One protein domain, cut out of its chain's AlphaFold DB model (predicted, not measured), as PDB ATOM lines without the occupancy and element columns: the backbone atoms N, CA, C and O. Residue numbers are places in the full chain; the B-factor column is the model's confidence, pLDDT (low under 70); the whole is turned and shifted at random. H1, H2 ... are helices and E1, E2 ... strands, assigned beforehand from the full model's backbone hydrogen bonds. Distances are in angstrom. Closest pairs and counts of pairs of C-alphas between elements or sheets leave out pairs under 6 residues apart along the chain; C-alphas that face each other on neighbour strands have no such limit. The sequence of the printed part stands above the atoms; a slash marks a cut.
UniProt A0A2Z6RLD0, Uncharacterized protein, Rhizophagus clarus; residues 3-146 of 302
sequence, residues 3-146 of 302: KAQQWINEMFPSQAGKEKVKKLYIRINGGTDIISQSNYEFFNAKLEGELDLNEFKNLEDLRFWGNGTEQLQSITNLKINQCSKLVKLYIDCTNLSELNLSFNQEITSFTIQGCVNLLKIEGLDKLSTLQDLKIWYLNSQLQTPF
ATOM      1  N   LYS A   3      15.468  -2.564 -30.516       97.44
ATOM      2  CA  LYS A   3      14.432  -3.547 -30.181       97.44
ATOM      3  C   LYS A   3      13.055  -2.958 -30.486       97.44
ATOM      4  O   LYS A   3      12.708  -1.908 -29.952       97.44
ATOM      5  N   ALA A   4      12.280  -3.641 -31.327       96.94
ATOM      6  CA  ALA A   4      11.015  -3.132 -31.848       96.94
ATOM      7  C   ALA A   4      10.011  -2.823 -30.729       96.94
ATOM      8  O   ALA A   4       9.426  -1.741 -30.714       96.94
ATOM      9  N   GLN A   5       9.888  -3.720 -29.742       97.88
ATOM     10  CA  GLN A   5       9.012  -3.487 -28.595       97.88
ATOM     11  C   GLN A   5       9.458  -2.315 -27.707       97.88
ATOM     12  O   GLN A   5       8.625  -1.593 -27.164       97.88
ATOM     13  N   GLN A   6      10.766  -2.111 -27.538       97.81
ATOM     14  CA  GLN A   6      11.265  -0.971 -26.768       97.81
ATOM     15  C   GLN A   6      10.926   0.333 -27.492       97.81
ATOM     16  O   GLN A   6      10.324   1.226 -26.903       97.81
ATOM     17  N   TRP A   7      11.238   0.392 -28.786       97.62
ATOM     18  CA  TRP A   7      10.969   1.553 -29.623       97.62
ATOM     19  C   TRP A   7       9.484   1.934 -29.612       97.62
ATOM     20  O   TRP A   7       9.148   3.094 -29.385       97.62
ATOM     21  N   ILE A   8       8.572   0.967 -29.785       97.25
ATOM     22  CA  ILE A   8       7.137   1.278 -29.820       97.25
ATOM     23  C   ILE A   8       6.633   1.820 -28.472       97.25
ATOM     24  O   ILE A   8       5.768   2.694 -28.449       97.25
ATOM     25  N   ASN A   9       7.197   1.350 -27.356       97.00
ATOM     26  CA  ASN A   9       6.850   1.835 -26.020       97.00
ATOM     27  C   ASN A   9       7.379   3.253 -25.762       97.00
ATOM     28  O   ASN A   9       6.715   4.028 -25.079       97.00
ATOM     29  N   GLU A  10       8.538   3.606 -26.321       97.19
ATOM     30  CA  GLU A  10       9.090   4.964 -26.250       97.19
ATOM     31  C   GLU A  10       8.267   5.949 -27.096       97.19
ATOM     32  O   GLU A  10       7.946   7.042 -26.629       97.19
ATOM     33  N   MET A  11       7.859   5.549 -28.306       96.25
ATOM     34  CA  MET A  11       7.074   6.408 -29.204       96.25
ATOM     35  C   MET A  11       5.611   6.555 -28.768       96.25
ATOM     36  O   MET A  11       4.989   7.594 -29.000       96.25
ATOM     37  N   PHE A  12       5.054   5.528 -28.121       97.44
ATOM     38  CA  PHE A  12       3.673   5.507 -27.641       97.44
ATOM     39  C   PHE A  12       3.616   5.049 -26.176       97.44
ATOM     40  O   PHE A  12       3.209   3.922 -25.896       97.44
ATOM     41  N   PRO A  13       3.979   5.911 -25.211       96.50
ATOM     42  CA  PRO A  13       4.068   5.513 -23.805       96.50
ATOM     43  C   PRO A  13       2.701   5.347 -23.126       96.50
ATOM     44  O   PRO A  13       2.602   4.698 -22.088       96.50
ATOM     45  N   SER A  14       1.636   5.936 -23.681       97.31
ATOM     46  CA  SER A  14       0.294   5.894 -23.097       97.31
ATOM     47  C   SER A  14      -0.673   5.062 -23.933       97.31
ATOM     48  O   SER A  14      -0.652   5.099 -25.166       97.31
ATOM     49  N   GLN A  15      -1.594   4.374 -23.255       95.94
ATOM     50  CA  GLN A  15      -2.654   3.603 -23.907       95.94
ATOM     51  C   GLN A  15      -3.527   4.479 -24.817       95.94
ATOM     52  O   GLN A  15      -3.831   4.094 -25.941       95.94
ATOM     53  N   ALA A  16      -3.870   5.694 -24.373       95.56
ATOM     54  CA  ALA A  16      -4.625   6.650 -25.184       95.56
ATOM     55  C   ALA A  16      -3.873   7.047 -26.469       95.56
ATOM     56  O   ALA A  16      -4.491   7.243 -27.514       95.56
ATOM     57  N   GLY A  17      -2.538   7.139 -26.406       96.12
ATOM     58  CA  GLY A  17      -1.691   7.363 -27.575       96.12
ATOM     59  C   GLY A  17      -1.775   6.210 -28.573       96.12
ATOM     60  O   GLY A  17      -2.027   6.458 -29.750       96.12
ATOM     61  N   LYS A  18      -1.646   4.964 -28.095       97.50
ATOM     62  CA  LYS A  18      -1.756   3.740 -28.914       97.50
ATOM     63  C   LYS A  18      -3.135   3.605 -29.564       97.50
ATOM     64  O   LYS A  18      -3.239   3.338 -30.757       97.50
ATOM     65  N   GLU A  19      -4.201   3.875 -28.812       95.56
ATOM     66  CA  GLU A  19      -5.578   3.806 -29.316       95.56
ATOM     67  C   GLU A  19      -5.905   4.914 -30.326       95.56
ATOM     68  O   GLU A  19      -6.818   4.750 -31.130       95.56
ATOM     69  N   LYS A  20      -5.169   6.028 -30.350       96.62
ATOM     70  CA  LYS A  20      -5.369   7.081 -31.358       96.62
ATOM     71  C   LYS A  20      -4.816   6.696 -32.735       96.62
ATOM     72  O   LYS A  20      -5.242   7.270 -33.738       96.62
ATOM     73  N   VAL A  21      -3.857   5.775 -32.798       98.31
ATOM     74  CA  VAL A  21      -3.167   5.423 -34.042       98.31
ATOM     75  C   VAL A  21      -4.112   4.690 -34.987       98.31
ATOM     76  O   VAL A  21      -4.654   3.639 -34.657       98.31
ATOM     77  N   LYS A  22      -4.256   5.245 -36.192       98.25
ATOM     78  CA  LYS A  22      -4.952   4.625 -37.324       98.25
ATOM     79  C   LYS A  22      -3.987   4.149 -38.396       98.25
ATOM     80  O   LYS A  22      -4.249   3.140 -39.040       98.25
ATOM     81  N   LYS A  23      -2.866   4.848 -38.589       98.50
ATOM     82  CA  LYS A  23      -1.831   4.442 -39.545       98.50
ATOM     83  C   LYS A  23      -0.465   4.474 -38.896       98.50
ATOM     84  O   LYS A  23      -0.123   5.474 -38.265       98.50
ATOM     85  N   LEU A  24       0.289   3.399 -39.082       98.38
ATOM     86  CA  LEU A  24       1.643   3.257 -38.568       98.38
ATOM     87  C   LEU A  24       2.558   2.741 -39.670       98.38
ATOM     88  O   LEU A  24       2.486   1.574 -40.058       98.38
ATOM     89  N   TYR A  25       3.410   3.624 -40.178       97.00
ATOM     90  CA  TYR A  25       4.405   3.311 -41.194       97.00
ATOM     91  C   TYR A  25       5.792   3.426 -40.580       97.00
ATOM     92  O   TYR A  25       6.101   4.408 -39.910       97.00
ATOM     93  N   ILE A  26       6.624   2.417 -40.802       95.62
ATOM     94  CA  ILE A  26       7.966   2.334 -40.234       95.62
ATOM     95  C   ILE A  26       8.929   2.010 -41.369       95.62
ATOM     96  O   ILE A  26       8.854   0.941 -41.977       95.62
ATOM     97  N   ARG A  27       9.835   2.945 -41.657       92.94
ATOM     98  CA  ARG A  27      10.786   2.879 -42.770       92.94
ATOM     99  C   ARG A  27      12.212   2.846 -42.255       92.94
ATOM    100  O   ARG A  27      12.569   3.608 -41.360       92.94
ATOM    101  N   ILE A  28      13.051   2.024 -42.882       90.56
ATOM    102  CA  ILE A  28      14.474   1.937 -42.521       90.56
ATOM    103  C   ILE A  28      15.261   3.180 -42.936       90.56
ATOM    104  O   ILE A  28      16.196   3.525 -42.229       90.56
ATOM    105  N   ASN A  29      14.893   3.849 -44.036       85.50
ATOM    106  CA  ASN A  29      15.670   4.946 -44.623       85.50
ATOM    107  C   ASN A  29      14.789   6.116 -45.100       85.50
ATOM    108  O   ASN A  29      13.597   5.944 -45.374       85.50
ATOM    109  N   GLY A  30      15.437   7.269 -45.297       83.12
ATOM    110  CA  GLY A  30      14.898   8.474 -45.943       83.12
ATOM    111  C   GLY A  30      14.243   9.446 -44.964       83.12
ATOM    112  O   GLY A  30      14.118   9.116 -43.805       83.12
ATOM    113  N   GLY A  31      13.826  10.625 -45.436       84.31
ATOM    114  CA  GLY A  31      12.815  11.490 -44.807       84.31
ATOM    115  C   GLY A  31      13.039  12.012 -43.376       84.31
ATOM    116  O   GLY A  31      14.056  11.786 -42.725       84.31
ATOM    117  N   THR A  32      12.016  12.731 -42.920       91.75
ATOM    118  CA  THR A  32      11.804  13.195 -41.544       91.75
ATOM    119  C   THR A  32      10.461  12.643 -41.098       91.75
ATOM    120  O   THR A  32       9.551  12.575 -41.922       91.75
ATOM    121  N   ASP A  33      10.323  12.280 -39.825       95.12
ATOM    122  CA  ASP A  33       9.068  11.766 -39.273       95.12
ATOM    123  C   ASP A  33       7.872  12.665 -39.608       95.12
ATOM    124  O   ASP A  33       7.906  13.887 -39.431       95.12
ATOM    125  N   ILE A  34       6.794  12.041 -40.084       95.12
ATOM    126  CA  ILE A  34       5.544  12.711 -40.436       95.12
ATOM    127  C   ILE A  34       4.476  12.228 -39.465       95.12
ATOM    128  O   ILE A  34       4.022  11.085 -39.513       95.12
ATOM    129  N   ILE A  35       4.050  13.128 -38.582       95.19
ATOM    130  CA  ILE A  35       3.013  12.854 -37.591       95.19
ATOM    131  C   ILE A  35       1.852  13.807 -37.843       95.19
ATOM    132  O   ILE A  35       1.973  15.020 -37.678       95.19
ATOM    133  N   SER A  36       0.706  13.255 -38.239       93.00
ATOM    134  CA  SER A  36      -0.511  14.025 -38.489       93.00
ATOM    135  C   SER A  36      -1.722  13.317 -37.899       93.00
ATOM    136  O   SER A  36      -2.191  12.299 -38.409       93.00
ATOM    137  N   GLN A  37      -2.244  13.887 -36.810       92.44
ATOM    138  CA  GLN A  37      -3.408  13.402 -36.065       92.44
ATOM    139  C   GLN A  37      -3.272  11.958 -35.554       92.44
ATOM    140  O   GLN A  37      -2.870  11.763 -34.409       92.44
ATOM    141  N   SER A  38      -3.688  10.988 -36.372       95.62
ATOM    142  CA  SER A  38      -3.722   9.540 -36.115       95.62
ATOM    143  C   SER A  38      -2.834   8.752 -37.090       95.62
ATOM    144  O   SER A  38      -2.789   7.523 -37.031       95.62
ATOM    145  N   ASN A  39      -2.132   9.453 -37.984       97.25
ATOM    146  CA  ASN A  39      -1.209   8.891 -38.959       97.25
ATOM    147  C   ASN A  39       0.223   9.169 -38.510       97.25
ATOM    148  O   ASN A  39       0.590  10.326 -38.289       97.25
ATOM    149  N   TYR A  40       1.002   8.104 -38.400       97.88
ATOM    150  CA  TYR A  40       2.375   8.138 -37.935       97.88
ATOM    151  C   TYR A  40       3.249   7.449 -38.967       97.88
ATOM    152  O   TYR A  40       3.065   6.267 -39.257       97.88
ATOM    153  N   GLU A  41       4.186   8.195 -39.526       96.75
ATOM    154  CA  GLU A  41       5.179   7.680 -40.450       96.75
ATOM    155  C   GLU A  41       6.561   8.009 -39.910       96.75
ATOM    156  O   GLU A  41       6.961   9.171 -39.835       96.75
ATOM    157  N   PHE A  42       7.255   6.956 -39.502       96.31
ATOM    158  CA  PHE A  42       8.577   7.028 -38.920       96.31
ATOM    159  C   PHE A  42       9.616   6.612 -39.937       96.31
ATOM    160  O   PHE A  42       9.488   5.594 -40.629       96.31
ATOM    161  N   PHE A  43      10.661   7.412 -39.992       93.94
ATOM    162  CA  PHE A  43      11.767   7.262 -40.901       93.94
ATOM    163  C   PHE A  43      13.041   6.920 -40.135       93.94
ATOM    164  O   PHE A  43      13.176   7.209 -38.950       93.94
ATOM    165  N   ASN A  44      14.003   6.301 -40.819       92.00
ATOM    166  CA  ASN A  44      15.281   5.910 -40.217       92.00
ATOM    167  C   ASN A  44      15.125   4.971 -38.996       92.00
ATOM    168  O   ASN A  44      15.991   4.895 -38.123       92.00
ATOM    169  N   ALA A  45      14.016   4.226 -38.944       92.75
ATOM    170  CA  ALA A  45      13.642   3.335 -37.856       92.75
ATOM    171  C   ALA A  45      13.943   1.880 -38.242       92.75
ATOM    172  O   ALA A  45      13.124   1.181 -38.845       92.75
ATOM    173  N   LYS A  46      15.150   1.415 -37.895       92.94
ATOM    174  CA  LYS A  46      15.588   0.032 -38.134       92.94
ATOM    175  C   LYS A  46      15.326  -0.838 -36.903       92.94
ATOM    176  O   LYS A  46      16.092  -0.789 -35.931       92.94
ATOM    177  N   LEU A  47      14.261  -1.629 -36.967       94.25
ATOM    178  CA  LEU A  47      13.730  -2.415 -35.859       94.25
ATOM    179  C   LEU A  47      14.111  -3.898 -35.959       94.25
ATOM    180  O   LEU A  47      14.232  -4.465 -37.047       94.25
ATOM    181  N   GLU A  48      14.276  -4.530 -34.802       95.00
ATOM    182  CA  GLU A  48      14.534  -5.965 -34.682       95.00
ATOM    183  C   GLU A  48      13.778  -6.605 -33.512       95.00
ATOM    184  O   GLU A  48      13.452  -5.944 -32.522       95.00
ATOM    185  N   GLY A  49      13.582  -7.920 -33.592       95.94
ATOM    186  CA  GLY A  49      12.977  -8.713 -32.523       95.94
ATOM    187  C   GLY A  49      11.450  -8.725 -32.566       95.94
ATOM    188  O   GLY A  49      10.845  -8.599 -33.629       95.94
ATOM    189  N   GLU A  50      10.828  -8.933 -31.409       96.94
ATOM    190  CA  GLU A  50       9.371  -9.000 -31.281       96.94
ATOM    191  C   GLU A  50       8.730  -7.608 -31.297       96.94
ATOM    192  O   GLU A  50       9.251  -6.667 -30.690       96.94
ATOM    193  N   LEU A  51       7.579  -7.511 -31.965       97.06
ATOM    194  CA  LEU A  51       6.722  -6.336 -31.988       97.06
ATOM    195  C   LEU A  51       5.266  -6.725 -31.704       97.06
ATOM    196  O   LEU A  51       4.613  -7.398 -32.505       97.06
ATOM    197  N   ASP A  52       4.756  -6.264 -30.569       97.94
ATOM    198  CA  ASP A  52       3.367  -6.397 -30.153       97.94
ATOM    199  C   ASP A  52       2.610  -5.085 -30.381       97.94
ATOM    200  O   ASP A  52       2.919  -4.048 -29.789       97.94
ATOM    201  N   LEU A  53       1.609  -5.145 -31.261       98.06
ATOM    202  CA  LEU A  53       0.724  -4.035 -31.598       98.06
ATOM    203  C   LEU A  53      -0.720  -4.285 -31.142       98.06
ATOM    204  O   LEU A  53      -1.616  -3.543 -31.538       98.06
ATOM    205  N   ASN A  54      -0.984  -5.282 -30.294       97.44
ATOM    206  CA  ASN A  54      -2.348  -5.597 -29.860       97.44
ATOM    207  C   ASN A  54      -3.046  -4.424 -29.144       97.44
ATOM    208  O   ASN A  54      -4.265  -4.278 -29.214       97.44
ATOM    209  N   GLU A  55      -2.288  -3.532 -28.508       97.75
ATOM    210  CA  GLU A  55      -2.838  -2.336 -27.861       97.75
ATOM    211  C   GLU A  55      -3.306  -1.252 -28.859       97.75
ATOM    212  O   GLU A  55      -4.028  -0.330 -28.474       97.75
ATOM    213  N   PHE A  56      -2.968  -1.377 -30.147       98.12
ATOM    214  CA  PHE A  56      -3.326  -0.451 -31.226       98.12
ATOM    215  C   PHE A  56      -4.675  -0.839 -31.856       98.12
ATOM    216  O   PHE A  56      -4.786  -1.151 -33.042       98.12
ATOM    217  N   LYS A  57      -5.735  -0.824 -31.042       96.31
ATOM    218  CA  LYS A  57      -7.084  -1.319 -31.404       96.31
ATOM    219  C   LYS A  57      -7.732  -0.614 -32.602       96.31
ATOM    220  O   LYS A  57      -8.648  -1.162 -33.212       96.31
ATOM    221  N   ASN A  58      -7.301   0.611 -32.910       97.56
ATOM    222  CA  ASN A  58      -7.833   1.416 -34.010       97.56
ATOM    223  C   ASN A  58      -6.934   1.436 -35.253       97.56
ATOM    224  O   ASN A  58      -7.197   2.217 -36.163       97.56
ATOM    225  N   LEU A  59      -5.900   0.592 -35.299       98.50
ATOM    226  CA  LEU A  59      -4.983   0.510 -36.427       98.50
ATOM    227  C   LEU A  59      -5.696  -0.026 -37.678       98.50
ATOM    228  O   LEU A  59      -6.273  -1.110 -37.655       98.50
ATOM    229  N   GLU A  60      -5.627   0.745 -38.762       98.44
ATOM    230  CA  GLU A  60      -6.278   0.499 -40.054       98.44
ATOM    231  C   GLU A  60      -5.251   0.227 -41.174       98.44
ATOM    232  O   GLU A  60      -5.518  -0.567 -42.075       98.44
ATOM    233  N   ASP A  61      -4.069   0.856 -41.131       98.56
ATOM    234  CA  ASP A  61      -2.996   0.682 -42.127       98.56
ATOM    235  C   ASP A  61      -1.641   0.512 -41.422       98.56
ATOM    236  O   ASP A  61      -1.159   1.428 -40.744       98.56
ATOM    237  N   LEU A  62      -1.032  -0.663 -41.572       98.44
ATOM    238  CA  LEU A  62       0.264  -1.005 -40.987       98.44
ATOM    239  C   LEU A  62       1.267  -1.310 -42.090       98.44
ATOM    240  O   LEU A  62       1.036  -2.192 -42.923       98.44
ATOM    241  N   ARG A  63       2.407  -0.611 -42.073       96.31
ATOM    242  CA  ARG A  63       3.458  -0.809 -43.073       96.31
ATOM    243  C   ARG A  63       4.846  -0.844 -42.463       96.31
ATOM    244  O   ARG A  63       5.284   0.124 -41.850       96.31
ATOM    245  N   PHE A  64       5.568  -1.917 -42.745       93.69
ATOM    246  CA  PHE A  64       7.002  -2.028 -42.502       93.69
ATOM    247  C   PHE A  64       7.715  -1.981 -43.839       93.69
ATOM    248  O   PHE A  64       7.503  -2.868 -44.655       93.69
ATOM    249  N   TRP A  65       8.493  -0.934 -44.093       88.94
ATOM    250  CA  TRP A  65       9.234  -0.772 -45.343       88.94
ATOM    251  C   TRP A  65      10.717  -0.992 -45.095       88.94
ATOM    252  O   TRP A  65      11.331  -0.318 -44.258       88.94
ATOM    253  N   GLY A  66      11.288  -1.905 -45.871       82.31
ATOM    254  CA  GLY A  66      12.709  -1.962 -46.119       82.31
ATOM    255  C   GLY A  66      13.122  -0.995 -47.225       82.31
ATOM    256  O   GLY A  66      12.426  -0.032 -47.555       82.31
ATOM    257  N   ASN A  67      14.291  -1.256 -47.797       75.12
ATOM    258  CA  ASN A  67      14.844  -0.570 -48.957       75.12
ATOM    259  C   ASN A  67      15.003  -1.564 -50.118       75.12
ATOM    260  O   ASN A  67      16.099  -1.753 -50.642       75.12
ATOM    261  N   GLY A  68      13.927  -2.285 -50.446       65.81
ATOM    262  CA  GLY A  68      14.001  -3.424 -51.362       65.81
ATOM    263  C   GLY A  68      14.793  -4.587 -50.757       65.81
ATOM    264  O   GLY A  68      14.798  -4.780 -49.546       65.81
ATOM    265  N   THR A  69      15.493  -5.365 -51.582       59.34
ATOM    266  CA  THR A  69      16.156  -6.609 -51.143       59.34
ATOM    267  C   THR A  69      17.431  -6.406 -50.312       59.34
ATOM    268  O   THR A  69      17.971  -7.379 -49.797       59.34
ATOM    269  N   GLU A  70      17.945  -5.179 -50.180       69.75
ATOM    270  CA  GLU A  70      19.246  -4.927 -49.534       69.75
ATOM    271  C   GLU A  70      19.151  -4.687 -48.022       69.75
ATOM    272  O   GLU A  70      20.038  -5.085 -47.265       69.75
ATOM    273  N   GLN A  71      18.093  -4.014 -47.559       81.81
ATOM    274  CA  GLN A  71      17.906  -3.696 -46.143       81.81
ATOM    275  C   GLN A  71      16.445  -3.870 -45.758       81.81
ATOM    276  O   GLN A  71      15.593  -3.096 -46.177       81.81
ATOM    277  N   LEU A  72      16.178  -4.864 -44.921       84.56
ATOM    278  CA  LEU A  72      14.842  -5.255 -44.489       84.56
ATOM    279  C   LEU A  72      14.715  -5.159 -42.972       84.56
ATOM    280  O   LEU A  72      15.714  -5.178 -42.241       84.56
ATOM    281  N   GLN A  73      13.479  -5.028 -42.493       89.38
ATOM    282  CA  GLN A  73      13.224  -4.996 -41.058       89.38
ATOM    283  C   GLN A  73      13.525  -6.382 -40.477       89.38
ATOM    284  O   GLN A  73      13.220  -7.408 -41.082       89.38
ATOM    285  N   SER A  74      14.130  -6.445 -39.295       92.12
ATOM    286  CA  SER A  74      14.538  -7.715 -38.674       92.12
ATOM    287  C   SER A  74      13.549  -8.164 -37.595       92.12
ATOM    288  O   SER A  74      13.943  -8.721 -36.567       92.12
ATOM    289  N   ILE A  75      12.258  -7.891 -37.816       93.62
ATOM    290  CA  ILE A  75      11.169  -8.328 -36.937       93.62
ATOM    291  C   ILE A  75      11.078  -9.851 -36.985       93.62
ATOM    292  O   ILE A  75      10.994 -10.432 -38.063       93.62
ATOM    293  N   THR A  76      11.105 -10.484 -35.817       94.00
ATOM    294  CA  THR A  76      11.053 -11.946 -35.671       94.00
ATOM    295  C   THR A  76       9.648 -12.446 -35.363       94.00
ATOM    296  O   THR A  76       9.319 -13.586 -35.665       94.00
ATOM    297  N   ASN A  77       8.819 -11.599 -34.748       95.31
ATOM    298  CA  ASN A  77       7.449 -11.914 -34.368       95.31
ATOM    299  C   ASN A  77       6.603 -10.636 -34.403       95.31
ATOM    300  O   ASN A  77       7.028  -9.612 -33.867       95.31
ATOM    301  N   LEU A  78       5.425 -10.705 -35.022       96.94
ATOM    302  CA  LEU A  78       4.479  -9.598 -35.137       96.94
ATOM    303  C   LEU A  78       3.128 -10.025 -34.557       96.94
ATOM    304  O   LEU A  78       2.459 -10.893 -35.116       96.94
ATOM    305  N   LYS A  79       2.707  -9.386 -33.463       97.62
ATOM    306  CA  LYS A  79       1.413  -9.658 -32.823       97.62
ATOM    307  C   LYS A  79       0.422  -8.544 -33.154       97.62
ATOM    308  O   LYS A  79       0.573  -7.415 -32.696       97.62
ATOM    309  N   ILE A  80      -0.591  -8.879 -33.953       97.31
ATOM    310  CA  ILE A  80      -1.630  -7.952 -34.451       97.31
ATOM    311  C   ILE A  80      -3.049  -8.515 -34.273       97.31
ATOM    312  O   ILE A  80      -4.006  -8.052 -34.894       97.31
ATOM    313  N   ASN A  81      -3.205  -9.523 -33.416       95.81
ATOM    314  CA  ASN A  81      -4.442 -10.277 -33.220       95.81
ATOM    315  C   ASN A  81      -5.600  -9.403 -32.709       95.81
ATOM    316  O   ASN A  81      -6.759  -9.728 -32.937       95.81
ATOM    317  N   GLN A  82      -5.309  -8.300 -32.017       96.12
ATOM    318  CA  GLN A  82      -6.320  -7.352 -31.534       96.12
ATOM    319  C   GLN A  82      -6.528  -6.146 -32.471       96.12
ATOM    320  O   GLN A  82      -7.408  -5.319 -32.228       96.12
ATOM    321  N   CYS A  83      -5.794  -6.065 -33.588       97.06
ATOM    322  CA  CYS A  83      -5.967  -5.043 -34.623       97.06
ATOM    323  C   CYS A  83      -7.126  -5.412 -35.572       97.06
ATOM    324  O   CYS A  83      -6.937  -5.610 -36.772       97.06
ATOM    325  N   SER A  84      -8.339  -5.536 -35.031       94.88
ATOM    326  CA  SER A  84      -9.532  -5.978 -35.780       94.88
ATOM    327  C   SER A  84      -9.954  -5.029 -36.908       94.88
ATOM    328  O   SER A  84     -10.601  -5.465 -37.853       94.88
ATOM    329  N   LYS A  85      -9.555  -3.752 -36.842       97.38
ATOM    330  CA  LYS A  85      -9.837  -2.731 -37.867       97.38
ATOM    331  C   LYS A  85      -8.787  -2.663 -38.977       97.38
ATOM    332  O   LYS A  85      -8.865  -1.770 -39.816       97.38
ATOM    333  N   LEU A  86      -7.795  -3.554 -38.972       98.38
ATOM    334  CA  LEU A  86      -6.699  -3.519 -39.934       98.38
ATOM    335  C   LEU A  86      -7.221  -3.834 -41.341       98.38
ATOM    336  O   LEU A  86      -7.698  -4.933 -41.596       98.38
ATOM    337  N   VAL A  87      -7.097  -2.865 -42.248       98.25
ATOM    338  CA  VAL A  87      -7.561  -2.945 -43.643       98.25
ATOM    339  C   VAL A  87      -6.400  -3.201 -44.601       98.25
ATOM    340  O   VAL A  87      -6.569  -3.869 -45.625       98.25
ATOM    341  N   LYS A  88      -5.223  -2.647 -44.297       98.56
ATOM    342  CA  LYS A  88      -4.031  -2.727 -45.147       98.56
ATOM    343  C   LYS A  88      -2.833  -3.184 -44.335       98.56
ATOM    344  O   LYS A  88      -2.522  -2.600 -43.298       98.56
ATOM    345  N   LEU A  89      -2.153  -4.205 -44.845       98.19
ATOM    346  CA  LEU A  89      -0.951  -4.750 -44.236       98.19
ATOM    347  C   LEU A  89       0.147  -4.885 -45.286       98.19
ATOM    348  O   LEU A  89      -0.012  -5.593 -46.280       98.19
ATOM    349  N   TYR A  90       1.266  -4.211 -45.043       96.19
ATOM    350  CA  TYR A  90       2.477  -4.330 -45.841       96.19
ATOM    351  C   TYR A  90       3.649  -4.718 -44.940       96.19
ATOM    352  O   TYR A  90       3.971  -3.998 -43.990       96.19
ATOM    353  N   ILE A  91       4.290  -5.844 -45.238       93.81
ATOM    354  CA  ILE A  91       5.416  -6.369 -44.463       93.81
ATOM    355  C   ILE A  91       6.616  -6.562 -45.386       93.81
ATOM    356  O   ILE A  91       6.551  -7.340 -46.335       93.81
ATOM    357  N   ASP A  92       7.710  -5.881 -45.059       90.94
ATOM    358  CA  ASP A  92       9.007  -5.998 -45.726       90.94
ATOM    359  C   ASP A  92      10.100  -6.294 -44.685       90.94
ATOM    360  O   ASP A  92      10.827  -5.413 -44.207       90.94
ATOM    361  N   CYS A  93      10.136  -7.556 -44.253       88.62
ATOM    362  CA  CYS A  93      10.943  -8.043 -43.130       88.62
ATOM    363  C   CYS A  93      11.705  -9.318 -43.515       88.62
ATOM    364  O   CYS A  93      11.175 -10.114 -44.271       88.62
ATOM    365  N   THR A  94      12.886  -9.582 -42.948       86.44
ATOM    366  CA  THR A  94      13.654 -10.822 -43.215       86.44
ATOM    367  C   THR A  94      13.339 -11.972 -42.275       86.44
ATOM    368  O   THR A  94      13.313 -13.126 -42.698       86.44
ATOM    369  N   ASN A  95      13.166 -11.686 -40.986       90.50
ATOM    370  CA  ASN A  95      13.272 -12.699 -39.928       90.50
ATOM    371  C   ASN A  95      11.926 -13.217 -39.413       90.50
ATOM    372  O   ASN A  95      11.904 -14.003 -38.468       90.50
ATOM    373  N   LEU A  96      10.816 -12.779 -40.004       92.00
ATOM    374  CA  LEU A  96       9.489 -13.213 -39.592       92.00
ATOM    375  C   LEU A  96       9.298 -14.679 -39.993       92.00
ATOM    376  O   LEU A  96       9.343 -14.987 -41.180       92.00
ATOM    377  N   SER A  97       9.102 -15.569 -39.017       91.38
ATOM    378  CA  SER A  97       8.946 -17.010 -39.268       91.38
ATOM    379  C   SER A  97       7.490 -17.440 -39.428       91.38
ATOM    380  O   SER A  97       7.188 -18.341 -40.208       91.38
ATOM    381  N   GLU A  98       6.576 -16.775 -38.723       92.75
ATOM    382  CA  GLU A  98       5.140 -17.041 -38.770       92.75
ATOM    383  C   GLU A  98       4.348 -15.735 -38.705       92.75
ATOM    384  O   GLU A  98       4.764 -14.768 -38.062       92.75
ATOM    385  N   LEU A  99       3.180 -15.719 -39.346       94.31
ATOM    386  CA  LEU A  99       2.235 -14.608 -39.287       94.31
ATOM    387  C   LEU A  99       0.820 -15.140 -39.072       94.31
ATOM    388  O   LEU A  99       0.367 -16.011 -39.811       94.31
ATOM    389  N   ASN A 100       0.104 -14.597 -38.087       95.00
ATOM    390  CA  ASN A 100      -1.285 -14.961 -37.820       95.00
ATOM    391  C   ASN A 100      -2.224 -13.799 -38.159       95.00
ATOM    392  O   ASN A 100      -2.166 -12.748 -37.529       95.00
ATOM    393  N   LEU A 101      -3.107 -14.024 -39.132       95.50
ATOM    394  CA  LEU A 101      -4.110 -13.077 -39.623       95.50
ATOM    395  C   LEU A 101      -5.542 -13.484 -39.248       95.50
ATOM    396  O   LEU A 101      -6.509 -12.894 -39.727       95.50
ATOM    397  N   SER A 102      -5.713 -14.490 -38.381       93.06
ATOM    398  CA  SER A 102      -7.023 -15.089 -38.079       93.06
ATOM    399  C   SER A 102      -8.070 -14.116 -37.532       93.06
ATOM    400  O   SER A 102      -9.264 -14.415 -37.599       93.06
ATOM    401  N   PHE A 103      -7.633 -12.987 -36.977       94.38
ATOM    402  CA  PHE A 103      -8.484 -11.984 -36.339       94.38
ATOM    403  C   PHE A 103      -8.586 -10.675 -37.142       94.38
ATOM    404  O   PHE A 103      -9.298  -9.763 -36.731       94.38
ATOM    405  N   ASN A 104      -7.920 -10.577 -38.296       95.94
ATOM    406  CA  ASN A 104      -7.844  -9.354 -39.102       95.94
ATOM    407  C   ASN A 104      -8.765  -9.440 -40.332       95.94
ATOM    408  O   ASN A 104      -8.328  -9.308 -41.470       95.94
ATOM    409  N   GLN A 105     -10.054  -9.704 -40.106       93.50
ATOM    410  CA  GLN A 105     -11.021 -10.043 -41.164       93.50
ATOM    411  C   GLN A 105     -11.334  -8.889 -42.136       93.50
ATOM    412  O   GLN A 105     -11.862  -9.133 -43.221       93.50
ATOM    413  N   GLU A 106     -10.981  -7.655 -41.772       96.38
ATOM    414  CA  GLU A 106     -11.185  -6.441 -42.575       96.38
ATOM    415  C   GLU A 106     -10.057  -6.181 -43.594       96.38
ATOM    416  O   GLU A 106     -10.127  -5.214 -44.358       96.38
ATOM    417  N   ILE A 107      -9.009  -7.019 -43.630       97.56
ATOM    418  CA  ILE A 107      -7.891  -6.837 -44.564       97.56
ATOM    419  C   ILE A 107      -8.377  -6.990 -46.009       97.56
ATOM    420  O   ILE A 107      -8.697  -8.082 -46.476       97.56
ATOM    421  N   THR A 108      -8.308  -5.886 -46.752       96.75
ATOM    422  CA  THR A 108      -8.595  -5.830 -48.194       96.75
ATOM    423  C   THR A 108      -7.326  -5.897 -49.039       96.75
ATOM    424  O   THR A 108      -7.371  -6.377 -50.171       96.75
ATOM    425  N   SER A 109      -6.188  -5.460 -48.488       96.81
ATOM    426  CA  SER A 109      -4.892  -5.464 -49.167       96.81
ATOM    427  C   SER A 109      -3.808  -6.031 -48.261       96.81
ATOM    428  O   SER A 109      -3.517  -5.474 -47.198       96.81
ATOM    429  N   PHE A 110      -3.198  -7.128 -48.702       95.69
ATOM    430  CA  PHE A 110      -2.094  -7.774 -48.008       95.69
ATOM    431  C   PHE A 110      -0.898  -7.923 -48.947       95.69
ATOM    432  O   PHE A 110      -0.985  -8.519 -50.020       95.69
ATOM    433  N   THR A 111       0.230  -7.346 -48.555       93.19
ATOM    434  CA  THR A 111       1.500  -7.508 -49.255       93.19
ATOM    435  C   THR A 111       2.562  -7.954 -48.275       93.19
ATOM    436  O   THR A 111       2.764  -7.330 -47.233       93.19
ATOM    437  N   ILE A 112       3.266  -9.015 -48.634       91.06
ATOM    438  CA  ILE A 112       4.442  -9.468 -47.913       91.06
ATOM    439  C   ILE A 112       5.573  -9.661 -48.910       91.06
ATOM    440  O   ILE A 112       5.373 -10.207 -49.994       91.06
ATOM    441  N   GLN A 113       6.747  -9.148 -48.574       88.75
ATOM    442  CA  GLN A 113       7.928  -9.281 -49.408       88.75
ATOM    443  C   GLN A 113       9.193  -9.414 -48.565       88.75
ATOM    444  O   GLN A 113       9.242  -8.979 -47.415       88.75
ATOM    445  N   GLY A 114      10.201 -10.093 -49.113       85.56
ATOM    446  CA  GLY A 114      11.509 -10.245 -48.465       85.56
ATOM    447  C   GLY A 114      11.514 -11.138 -47.217       85.56
ATOM    448  O   GLY A 114      12.567 -11.322 -46.601       85.56
ATOM    449  N   CYS A 115      10.370 -11.732 -46.859       87.31
ATOM    450  CA  CYS A 115      10.193 -12.635 -45.721       87.31
ATOM    451  C   CYS A 115      10.718 -14.042 -46.030       87.31
ATOM    452  O   CYS A 115       9.983 -15.027 -46.021       87.31
ATOM    453  N   VAL A 116      12.024 -14.137 -46.286       87.06
ATOM    454  CA  VAL A 116      12.726 -15.373 -46.673       87.06
ATOM    455  C   VAL A 116      12.731 -16.456 -45.589       87.06
ATOM    456  O   VAL A 116      12.982 -17.620 -45.889       87.06
ATOM    457  N   ASN A 117      12.446 -16.100 -44.335       89.44
ATOM    458  CA  ASN A 117      12.341 -17.050 -43.225       89.44
ATOM    459  C   ASN A 117      10.894 -17.432 -42.883       89.44
ATOM    460  O   ASN A 117      10.690 -18.232 -41.973       89.44
ATOM    461  N   LEU A 118       9.898 -16.880 -43.583       90.81
ATOM    462  CA  LEU A 118       8.493 -17.148 -43.298       90.81
ATOM    463  C   LEU A 118       8.122 -18.557 -43.751       90.81
ATOM    464  O   LEU A 118       8.239 -18.891 -44.929       90.81
ATOM    465  N   LEU A 119       7.652 -19.369 -42.809       90.62
ATOM    466  CA  LEU A 119       7.264 -20.760 -43.033       90.62
ATOM    467  C   LEU A 119       5.749 -20.952 -43.040       90.62
ATOM    468  O   LEU A 119       5.263 -21.925 -43.617       90.62
ATOM    469  N   LYS A 120       4.986 -20.030 -42.438       90.94
ATOM    470  CA  LYS A 120       3.531 -20.167 -42.307       90.94
ATOM    471  C   LYS A 120       2.805 -18.821 -42.233       90.94
ATOM    472  O   LYS A 120       3.207 -17.931 -41.483       90.94
ATOM    473  N   ILE A 121       1.676 -18.721 -42.942       92.12
ATOM    474  CA  ILE A 121       0.676 -17.656 -42.765       92.12
ATOM    475  C   ILE A 121      -0.648 -18.297 -42.346       92.12
ATOM    476  O   ILE A 121      -1.315 -18.962 -43.137       92.12
ATOM    477  N   GLU A 122      -1.043 -18.096 -41.095       91.69
ATOM    478  CA  GLU A 122      -2.293 -18.621 -40.554       91.69
ATOM    479  C   GLU A 122      -3.452 -17.637 -40.743       91.69
ATOM    480  O   GLU A 122      -3.303 -16.436 -40.530       91.69
ATOM    481  N   GLY A 123      -4.636 -18.145 -41.092       91.00
ATOM    482  CA  GLY A 123      -5.856 -17.341 -41.195       91.00
ATOM    483  C   GLY A 123      -6.020 -16.588 -42.514       91.00
ATOM    484  O   GLY A 123      -6.970 -15.822 -42.648       91.00
ATOM    485  N   LEU A 124      -5.152 -16.823 -43.503       89.81
ATOM    486  CA  LEU A 124      -5.283 -16.246 -44.845       89.81
ATOM    487  C   LEU A 124      -6.608 -16.653 -45.521       89.81
ATOM    488  O   LEU A 124      -7.253 -15.845 -46.181       89.81
ATOM    489  N   ASP A 125      -7.062 -17.885 -45.280       85.56
ATOM    490  CA  ASP A 125      -8.351 -18.434 -45.715       85.56
ATOM    491  C   ASP A 125      -9.568 -17.753 -45.059       85.56
ATOM    492  O   ASP A 125     -10.689 -17.850 -45.567       85.56
ATOM    493  N   LYS A 126      -9.356 -17.041 -43.942       87.25
ATOM    494  CA  LYS A 126     -10.400 -16.327 -43.193       87.25
ATOM    495  C   LYS A 126     -10.605 -14.888 -43.672       87.25
ATOM    496  O   LYS A 126     -11.582 -14.266 -43.260       87.25
ATOM    497  N   LEU A 127      -9.742 -14.364 -44.546       90.44
ATOM    498  CA  LEU A 127      -9.857 -13.005 -45.085       90.44
ATOM    499  C   LEU A 127     -10.934 -12.953 -46.177       90.44
ATOM    500  O   LEU A 127     -10.667 -13.097 -47.372       90.44
ATOM    501  N   SER A 128     -12.194 -12.795 -45.767       84.12
ATOM    502  CA  SER A 128     -13.346 -12.738 -46.678       84.12
ATOM    503  C   SER A 128     -13.310 -11.509 -47.596       84.12
ATOM    504  O   SER A 128     -13.734 -11.602 -48.750       84.12
ATOM    505  N   THR A 129     -12.748 -10.405 -47.100       90.88
ATOM    506  CA  THR A 129     -12.705  -9.078 -47.731       90.88
ATOM    507  C   THR A 129     -11.476  -8.842 -48.616       90.88
ATOM    508  O   THR A 129     -11.404  -7.802 -49.268       90.88
ATOM    509  N   LEU A 130     -10.534  -9.791 -48.686       92.88
ATOM    510  CA  LEU A 130      -9.276  -9.638 -49.422       92.88
ATOM    511  C   LEU A 130      -9.513  -9.433 -50.928       92.88
ATOM    512  O   LEU A 130     -10.108 -10.281 -51.597       92.88
ATOM    513  N   GLN A 131      -9.012  -8.318 -51.458       91.38
ATOM    514  CA  GLN A 131      -9.109  -7.926 -52.871       91.38
ATOM    515  C   GLN A 131      -7.752  -8.005 -53.573       91.38
ATOM    516  O   GLN A 131      -7.681  -8.442 -54.727       91.38
ATOM    517  N   ASP A 132      -6.688  -7.660 -52.843       91.81
ATOM    518  CA  ASP A 132      -5.314  -7.627 -53.331       91.81
ATOM    519  C   ASP A 132      -4.387  -8.443 -52.427       91.81
ATOM    520  O   ASP A 132      -4.250  -8.160 -51.234       91.81
ATOM    521  N   LEU A 133      -3.701  -9.415 -53.026       92.25
ATOM    522  CA  LEU A 133      -2.665 -10.219 -52.390       92.25
ATOM    523  C   LEU A 133      -1.407 -10.193 -53.252       92.25
ATOM    524  O   LEU A 133      -1.481 -10.406 -54.463       92.25
ATOM    525  N   LYS A 134      -0.267  -9.910 -52.626       89.75
ATOM    526  CA  LYS A 134       1.053  -9.896 -53.264       89.75
ATOM    527  C   LYS A 134       2.064 -10.545 -52.332       89.75
ATOM    528  O   LYS A 134       2.181 -10.098 -51.190       89.75
ATOM    529  N   ILE A 135       2.788 -11.559 -52.798       87.06
ATOM    530  CA  ILE A 135       3.645 -12.356 -51.925       87.06
ATOM    531  C   ILE A 135       5.036 -12.599 -52.552       87.06
ATOM    532  O   ILE A 135       5.324 -13.643 -53.104       87.06
ATOM    533  N   TRP A 136       5.962 -11.654 -52.418       82.81
ATOM    534  CA  TRP A 136       7.189 -11.646 -53.227       82.81
ATOM    535  C   TRP A 136       8.406 -12.160 -52.444       82.81
ATOM    536  O   TRP A 136       8.537 -11.914 -51.247       82.81
ATOM    537  N   TYR A 137       9.369 -12.778 -53.134       74.44
ATOM    538  CA  TYR A 137      10.698 -13.109 -52.582       74.44
ATOM    539  C   TYR A 137      10.656 -13.904 -51.262       74.44
ATOM    540  O   TYR A 137      11.293 -13.535 -50.272       74.44
ATOM    541  N   LEU A 138       9.874 -14.981 -51.242       72.69
ATOM    542  CA  LEU A 138       9.694 -15.823 -50.065       72.69
ATOM    543  C   LEU A 138      10.591 -17.056 -50.022       72.69
ATOM    544  O   LEU A 138      11.205 -17.462 -51.007       72.69
ATOM    545  N   ASN A 139      10.562 -17.703 -48.856       75.06
ATOM    546  CA  ASN A 139      10.964 -19.087 -48.697       75.06
ATOM    547  C   ASN A 139      10.162 -20.014 -49.631       75.06
ATOM    548  O   ASN A 139       8.931 -20.006 -49.605       75.06
ATOM    549  N   SER A 140      10.846 -20.880 -50.382       77.88
ATOM    550  CA  SER A 140      10.205 -21.913 -51.211       77.88
ATOM    551  C   SER A 140       9.451 -22.976 -50.401       77.88
ATOM    552  O   SER A 140       8.688 -23.751 -50.969       77.88
ATOM    553  N   GLN A 141       9.656 -23.019 -49.082       81.81
ATOM    554  CA  GLN A 141       8.962 -23.899 -48.141       81.81
ATOM    555  C   GLN A 141       7.753 -23.233 -47.467       81.81
ATOM    556  O   GLN A 141       7.171 -23.844 -46.567       81.81
ATOM    557  N   LEU A 142       7.379 -21.998 -47.844       81.62
ATOM    558  CA  LEU A 142       6.218 -21.340 -47.247       81.62
ATOM    559  C   LEU A 142       4.965 -22.202 -47.442       81.62
ATOM    560  O   LEU A 142       4.559 -22.509 -48.561       81.62
ATOM    561  N   GLN A 143       4.307 -22.526 -46.333       78.31
ATOM    562  CA  GLN A 143       3.000 -23.161 -46.353       78.31
ATOM    563  C   GLN A 143       1.926 -22.090 -46.547       78.31
ATOM    564  O   GLN A 143       1.507 -21.422 -45.595       78.31
ATOM    565  N   THR A 144       1.477 -21.927 -47.789       74.50
ATOM    566  CA  THR A 144       0.259 -21.186 -48.124       74.50
ATOM    567  C   THR A 144      -0.882 -22.158 -48.423       74.50
ATOM    568  O   THR A 144      -0.658 -23.274 -48.894       74.50
ATOM    569  N   PRO A 145      -2.140 -21.762 -48.175       72.31
ATOM    570  CA  PRO A 145      -3.285 -22.615 -48.470       72.31
ATOM    571  C   PRO A 145      -3.631 -22.664 -49.977       72.31
ATOM    572  O   PRO A 145      -4.578 -23.349 -50.357       72.31
ATOM    573  N   PHE A 146      -2.890 -21.943 -50.828       74.31
ATOM    574  CA  PHE A 146      -3.037 -21.893 -52.286       74.31
ATOM    575  C   PHE A 146      -1.756 -21.377 -52.964       74.31
ATOM    576  O   PHE A 146      -0.926 -20.739 -52.317       74.31
TER     577      PHE A 146
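AT A GLANCE: This is residues 3 to 146 of the 302 residues of an uncharacterized protein of Rhizophagus clarus (UniProt A0A2Z6RLD0). The chain winds in stacked turns like a short solenoid: one long wall is a sheet of seven strands, and the opposite wall is a row of four strands in two pairs, E4 beside E6 and then E8 beside E10. H1 continues that second wall beyond E4, and H2 follows it near the E2 end of the stack. The 144 printed residues hold two named helices, then eleven named strands, H1 H2 E1 to E11; the class is mixed, helices and strands, with 64 residues in named elements, under half. The large sheet runs E2 E3 E1 E5 E7 E9 E11 and is mixed, while the two small sheets are parallel. The whole is compact, with a radius of gyration of the C-alphas of 14.3 A and spans of 39 by 33 by 22 A.

HOW THE PARTS SIT: Begin with the large sheet at E1, residues 23 to 27, and E5, residues 61 to 65, which are parallel at 0 degrees; N 26 and O 63 are 2.9 A apart, within hydrogen-bond range. On the other side of E1, E3, residues 39 to 42, is parallel to it at 11 degrees, with N 25 and O 40 at 2.8 A. Edge strand E2, residues 34 to 36, forms an antiparallel hairpin with E3; look at N 34 and O 41, 2.9 A. From E5 go to E7, residues 88 to 92, parallel at 13 degrees, N 64 to O 90 2.9 A. Next comes E9, residues 109 to 113, parallel to E7, N 91 to O 111 2.9 A, then edge strand E11, residues 132 to 136, parallel to E9, N 110 to O 132 2.9 A. Now find E4, residues 47 to 52, and E6, residues 74 to 79, parallel at 5 degrees, N 51 to O 77 2.9 A. E8, residues 98 to 100, and E10, residues 120 to 122, are parallel at 9 degrees, N 122 to O 99 2.8 A. The closest C-alphas of E6 and E8 are those of Leu 78 and Leu 99, 6.9 A apart. The closest of H1, residues 4 to 11, and E4 are Ala 4 and Leu 47, 4.9 A. H2, residues 15 to 20, is near H1; in both helices every O i to N i+4 pair is within hydrogen-bond range.

IN THESE COORDINATES: Find C-alpha 4 at (11.015, -3.132, -31.848), where H1 begins; it runs 10.7 A. E6 spans 14.5 A, E7 13.5 A. E11 ends at C-alpha 136, (7.189, -11.646, -53.227).

THE WHOLE: The C-alphas farthest apart, Ala 16 and Ser 140, lie 41.4 A apart. The printed part has no cut and no long link; pLDDT is under 70 at residues 68 to 70.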